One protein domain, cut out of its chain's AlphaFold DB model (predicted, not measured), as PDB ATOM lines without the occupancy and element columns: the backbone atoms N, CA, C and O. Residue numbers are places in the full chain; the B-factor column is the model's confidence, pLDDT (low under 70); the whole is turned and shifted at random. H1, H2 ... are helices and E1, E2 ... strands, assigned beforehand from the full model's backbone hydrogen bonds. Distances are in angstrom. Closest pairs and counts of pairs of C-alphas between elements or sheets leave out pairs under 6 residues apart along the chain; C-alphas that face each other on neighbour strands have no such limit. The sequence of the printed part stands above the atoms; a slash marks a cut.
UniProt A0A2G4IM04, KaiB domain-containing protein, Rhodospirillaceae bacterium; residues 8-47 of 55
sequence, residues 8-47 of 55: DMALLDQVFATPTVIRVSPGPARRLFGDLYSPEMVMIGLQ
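This is residues 8 to 47 of the 55 residues of the protein "KaiB domain-containing protein" of Rhodospirillaceae bacterium (UniProt A0A2G4IM04). A narrow two-stranded hairpin, E1 and E2, stands in the middle of a flat, loosely joined shape, with a short helix toward each end of its longest axis. H1 is at one end, apart from E2 and H2, while H2 is at the other end and comes near E2 with its residues 41 to 45. The printed part has 40 residues, with two named helices and two named strands in the order H1, E1, E2, H2; the sheet is E1 - E2, antiparallel, and the class is mixed, helices and strands. It is only just compact, close to loose, with a radius of gyration of the C-alphas of 10.4 A and spans of 30 by 24 by 9 A.

Find C-alpha 8 at (0.083, -64.343, -12.783); from there H1 runs through residues 8 to 12. Next look for E1, residues 20 to 23, 10.2 A long, starting at C-alpha 20, (-7.157, -51.662, -8.618). E2 is residues 30 to 33, 10.4 A long. H2 is residues 39 to 45, 9.7 A long, and ends at C-alpha 45, (-7.855, -40.051, -11.147).

Begin at H1, which is apart from E2 and from H2. Go on to the hairpin of E1 and E2, whose directions stand at 165 degrees; the C-alphas of Ile 22 and Arg 31 face each other at 4.5 A. Look there for N 23 and O 30, 2.8 A apart, and N 32 and O 21, 2.9 A apart, both within hydrogen-bond range. The closest C-alphas of E2 and H2 are those of Leu 32 and Gly 45, 6.6 A apart. E1 and H2 are apart. In H1 and H2 every O i to N i+4 pair is within hydrogen-bond range.

The two C-alphas farthest apart are those of Asp 8 and Glu 40, at 30.4 A. The printed part has no cut. The link from E2 to H2 is tight, and those from H1 to E1 and from E1 to E2 are short. The mean pLDDT of the printed part is 89.9, and no printed residue is under 70.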
ATOM      1  N   ASP A   8      -1.047 -64.615 -11.891       95.81
ATOM      2  CA  ASP A   8       0.083 -64.343 -12.783       95.81
ATOM      3  C   ASP A   8      -0.169 -63.100 -13.645       95.81
ATOM      4  O   ASP A   8       0.699 -62.226 -13.728       95.81
ATOM      5  N   MET A   9      -1.372 -62.946 -14.219       93.88
ATOM      6  CA  MET A   9      -1.720 -61.697 -14.906       93.88
ATOM      7  C   MET A   9      -1.728 -60.497 -13.950       93.88
ATOM      8  O   MET A   9      -1.354 -59.398 -14.352       93.88
ATOM      9  N   ALA A  10      -2.083 -60.686 -12.675       93.56
ATOM     10  CA  ALA A  10      -2.193 -59.589 -11.720       93.56
ATOM     11  C   ALA A  10      -0.794 -59.058 -11.417       93.56
ATOM     12  O   ALA A  10      -0.581 -57.850 -11.345       93.56
ATOM     13  N   LEU A  11       0.176 -59.967 -11.311       93.19
ATOM     14  CA  LEU A  11       1.582 -59.632 -11.166       93.19
ATOM     15  C   LEU A  11       2.147 -58.954 -12.424       93.19
ATOM     16  O   LEU A  11       2.859 -57.956 -12.294       93.19
ATOM     17  N   LEU A  12       1.809 -59.446 -13.623       93.88
ATOM     18  CA  LEU A  12       2.212 -58.827 -14.895       93.88
ATOM     19  C   LEU A  12       1.687 -57.389 -15.020       93.88
ATOM     20  O   LEU A  12       2.438 -56.483 -15.387       93.88
ATOM     21  N   ASP A  13       0.439 -57.161 -14.615       92.25
ATOM     22  CA  ASP A  13      -0.185 -55.838 -14.560       92.25
ATOM     23  C   ASP A  13       0.210 -55.024 -13.315       92.25
ATOM     24  O   ASP A  13      -0.214 -53.872 -13.167       92.25
ATOM     25  N   GLN A  14       1.074 -55.574 -12.451       91.00
ATOM     26  CA  GLN A  14       1.573 -54.966 -11.212       91.00
ATOM     27  C   GLN A  14       0.449 -54.511 -10.261       91.00
ATOM     28  O   GLN A  14       0.486 -53.423  -9.675       91.00
ATOM     29  N   VAL A  15      -0.569 -55.351 -10.114       92.69
ATOM     30  CA  VAL A  15      -1.667 -55.198  -9.162       92.69
ATOM     31  C   VAL A  15      -1.221 -55.734  -7.801       92.69
ATOM     32  O   VAL A  15      -1.276 -56.929  -7.533       92.69
ATOM     33  N   PHE A  16      -0.778 -54.831  -6.923       89.19
ATOM     34  CA  PHE A  16      -0.336 -55.173  -5.559       89.19
ATOM     35  C   PHE A  16      -1.408 -54.958  -4.484       89.19
ATOM     36  O   PHE A  16      -1.235 -55.377  -3.343       89.19
ATOM     37  N   ALA A  17      -2.508 -54.291  -4.836       90.19
ATOM     38  CA  ALA A  17      -3.623 -54.025  -3.942       90.19
ATOM     39  C   ALA A  17      -4.947 -54.262  -4.671       90.19
ATOM     40  O   ALA A  17      -5.081 -53.984  -5.861       90.19
ATOM     41  N   THR A  18      -5.945 -54.754  -3.952       89.81
ATOM     42  CA  THR A  18      -7.312 -54.899  -4.457       89.81
ATOM     43  C   THR A  18      -8.235 -53.979  -3.660       89.81
ATOM     44  O   THR A  18      -8.139 -54.001  -2.431       89.81
ATOM     45  N   PRO A  19      -9.140 -53.213  -4.299       92.06
ATOM     46  CA  PRO A  19      -9.355 -53.069  -5.748       92.06
ATOM     47  C   PRO A  19      -8.302 -52.183  -6.452       92.06
ATOM     48  O   PRO A  19      -7.841 -51.193  -5.884       92.06
ATOM     49  N   THR A  20      -7.973 -52.505  -7.714       92.81
ATOM     50  CA  THR A  20      -7.157 -51.662  -8.618       92.81
ATOM     51  C   THR A  20      -7.869 -51.472  -9.957       92.81
ATOM     52  O   THR A  20      -8.364 -52.438 -10.536       92.81
ATOM     53  N   VAL A  21      -7.864 -50.246 -10.487       93.12
ATOM     54  CA  VAL A  21      -8.302 -49.932 -11.858       93.12
ATOM     55  C   VAL A  21      -7.121 -49.427 -12.666       93.12
ATOM     56  O   VAL A  21      -6.395 -48.539 -12.225       93.12
ATOM     57  N   ILE A  22      -6.955 -49.970 -13.870       92.19
ATOM     58  CA  ILE A  22      -5.890 -49.597 -14.798       92.19
ATOM     59  C   ILE A  22      -6.527 -49.093 -16.092       92.19
ATOM     60  O   ILE A  22      -7.232 -49.827 -16.781       92.19
ATOM     61  N   ARG A  23      -6.256 -47.837 -16.446       91.88
ATOM     62  CA  ARG A  23      -6.559 -47.283 -17.765       91.88
ATOM     63  C   ARG A  23      -5.366 -47.528 -18.675       91.88
ATOM     64  O   ARG A  23      -4.320 -46.918 -18.473       91.88
ATOM     65  N   VAL A  24      -5.532 -48.386 -19.675       90.62
ATOM     66  CA  VAL A  24      -4.474 -48.722 -20.647       90.62
ATOM     67  C   VAL A  24      -4.437 -47.727 -21.812       90.62
ATOM     68  O   VAL A  24      -3.366 -47.395 -22.315       90.62
ATOM     69  N   SER A  25      -5.597 -47.203 -22.213       88.25
ATOM     70  CA  SER A  25      -5.734 -46.284 -23.347       88.25
ATOM     71  C   SER A  25      -6.790 -45.204 -23.091       88.25
ATOM     72  O   SER A  25      -7.764 -45.479 -22.385       88.25
ATOM     73  N   PRO A  26      -6.668 -44.010 -23.709       84.44
ATOM     74  CA  PRO A  26      -5.516 -43.509 -24.485       84.44
ATOM     75  C   PRO A  26      -4.254 -43.339 -23.612       84.44
ATOM     76  O   PRO A  26      -4.365 -43.299 -22.397       84.44
ATOM     77  N   GLY A  27      -3.041 -43.302 -24.166       82.56
ATOM     78  CA  GLY A  27      -1.815 -43.243 -23.337       82.56
ATOM     79  C   GLY A  27      -1.699 -41.960 -22.485       82.56
ATOM     80  O   GLY A  27      -2.446 -41.008 -22.724       82.56
ATOM     81  N   PRO A  28      -0.780 -41.878 -21.500       86.50
ATOM     82  CA  PRO A  28      -0.050 -42.962 -20.826       86.50
ATOM     83  C   PRO A  28      -0.943 -43.739 -19.845       86.50
ATOM     84  O   PRO A  28      -1.926 -43.199 -19.333       86.50
ATOM     85  N   ALA A  29      -0.599 -44.993 -19.541       91.00
ATOM     86  CA  ALA A  29      -1.410 -45.802 -18.634       91.00
ATOM     87  C   ALA A  29      -1.518 -45.167 -17.233       91.00
ATOM     88  O   ALA A  29      -0.536 -44.657 -16.691       91.00
ATOM     89  N   ARG A  30      -2.718 -45.187 -16.644       91.25
ATOM     90  CA  ARG A  30      -2.998 -44.658 -15.295       91.25
ATOM     91  C   ARG A  30      -3.530 -45.774 -14.410       91.25
ATOM     92  O   ARG A  30      -4.284 -46.616 -14.886       91.25
ATOM     93  N   ARG A  31      -3.154 -45.770 -13.131       91.06
ATOM     94  CA  ARG A  31      -3.607 -46.750 -12.138       91.06
ATOM     95  C   ARG A  31      -4.228 -46.038 -10.945       91.06
ATOM     96  O   ARG A  31      -3.695 -45.021 -10.508       91.06
ATOM     97  N   LEU A  32      -5.326 -46.581 -10.438       91.50
ATOM     98  CA  LEU A  32      -6.038 -46.092  -9.263       91.50
ATOM     99  C   LEU A  32      -6.268 -47.249  -8.288       91.50
ATOM    100  O   LEU A  32      -6.721 -48.317  -8.698       91.50
ATOM    101  N   PHE A  33      -5.973 -47.011  -7.011       90.62
ATOM    102  CA  PHE A  33      -6.140 -47.963  -5.912       90.62
ATOM    103  C   PHE A  33      -7.230 -47.468  -4.959       90.62
ATOM    104  O   PHE A  33      -7.368 -46.258  -4.774       90.62
ATOM    105  N   GLY A  34      -7.945 -48.386  -4.308       87.00
ATOM    106  CA  GLY A  34      -8.874 -48.053  -3.224       87.00
ATOM    107  C   GLY A  34     -10.319 -48.450  -3.506       87.00
ATOM    108  O   GLY A  34     -10.580 -49.354  -4.291       87.00
ATOM    109  N   ASP A  35     -11.257 -47.795  -2.827       82.56
ATOM    110  CA  ASP A  35     -12.662 -48.214  -2.737       82.56
ATOM    111  C   ASP A  35     -13.527 -47.902  -3.972       82.56
ATOM    112  O   ASP A  35     -14.646 -48.400  -4.060       82.56
ATOM    113  N   LEU A  36     -13.008 -47.133  -4.941       87.25
ATOM    114  CA  LEU A  36     -13.639 -46.812  -6.235       87.25
ATOM    115  C   LEU A  36     -15.108 -46.351  -6.131       87.25
ATOM    116  O   LEU A  36     -15.862 -46.467  -7.096       87.25
ATOM    117  N   TYR A  37     -15.527 -45.826  -4.976       88.25
ATOM    118  CA  TYR A  37     -16.942 -45.591  -4.686       88.25
ATOM    119  C   TYR A  37     -17.536 -44.439  -5.509       88.25
ATOM    120  O   TYR A  37     -18.711 -44.472  -5.871       88.25
ATOM    121  N   SER A  38     -16.728 -43.419  -5.821       89.81
ATOM    122  CA  SER A  38     -17.162 -42.252  -6.594       89.81
ATOM    123  C   SER A  38     -16.692 -42.345  -8.048       89.81
ATOM    124  O   SER A  38     -15.487 -42.230  -8.305       89.81
ATOM    125  N   PRO A  39     -17.617 -42.471  -9.018       88.56
ATOM    126  CA  PRO A  39     -17.278 -42.448 -10.437       88.56
ATOM    127  C   PRO A  39     -16.531 -41.174 -10.842       88.56
ATOM    128  O   PRO A  39     -15.598 -41.244 -11.632       88.56
ATOM    129  N   GLU A  40     -16.881 -40.019 -10.272       88.75
ATOM    130  CA  GLU A  40     -16.212 -38.747 -10.571       88.75
ATOM    131  C   GLU A  40     -14.736 -38.777 -10.165       88.75
ATOM    132  O   GLU A  40     -13.862 -38.429 -10.961       88.75
ATOM    133  N   MET A  41     -14.441 -39.277  -8.961       86.38
ATOM    134  CA  MET A  41     -13.067 -39.419  -8.468       86.38
ATOM    135  C   MET A  41     -12.269 -40.417  -9.311       86.38
ATOM    136  O   MET A  41     -11.092 -40.188  -9.591       86.38
ATOM    137  N   VAL A  42     -12.910 -41.498  -9.767       90.25
ATOM    138  CA  VAL A  42     -12.289 -42.475 -10.669       90.25
ATOM    139  C   VAL A  42     -11.957 -41.839 -12.019       90.25
ATOM    140  O   VAL A  42     -10.837 -41.983 -12.509       90.25
ATOM    141  N   MET A  43     -12.888 -41.088 -12.607       89.56
ATOM    142  CA  MET A  43     -12.691 -40.428 -13.900       89.56
ATOM    143  C   MET A  43     -11.594 -39.358 -13.841       89.56
ATOM    144  O   MET A  43     -10.757 -39.294 -14.743       89.56
ATOM    145  N   ILE A  44     -11.540 -38.567 -12.765       88.38
ATOM    146  CA  ILE A  44     -10.473 -37.582 -12.530       88.38
ATOM    147  C   ILE A  44      -9.129 -38.287 -12.321       88.38
ATOM    148  O   ILE A  44      -8.148 -37.956 -12.989       88.38
ATOM    149  N   GLY A  45      -9.077 -39.299 -11.447       87.44
ATOM    150  CA  GLY A  45      -7.855 -40.051 -11.147       87.44
ATOM    151  C   GLY A  45      -7.269 -40.765 -12.369       87.44
ATOM    152  O   GLY A  45      -6.049 -40.859 -12.521       87.44
ATOM    153  N   LEU A  46      -8.129 -41.216 -13.285       90.62
ATOM    154  CA  LEU A  46      -7.729 -41.835 -14.546       90.62
ATOM    155  C   LEU A  46      -7.548 -40.836 -15.696       90.62
ATOM    156  O   LEU A  46      -7.147 -41.259 -16.778       90.62
ATOM    157  N   GLN A  47      -7.785 -39.538 -15.474       86.62
ATOM    158  CA  GLN A  47      -7.691 -38.483 -16.494       86.62
ATOM    159  C   GLN A  47      -8.574 -38.762 -17.714       86.62
ATOM    160  O   GLN A  47      -8.168 -38.600 -18.862       86.62
TER     161      GLN A  47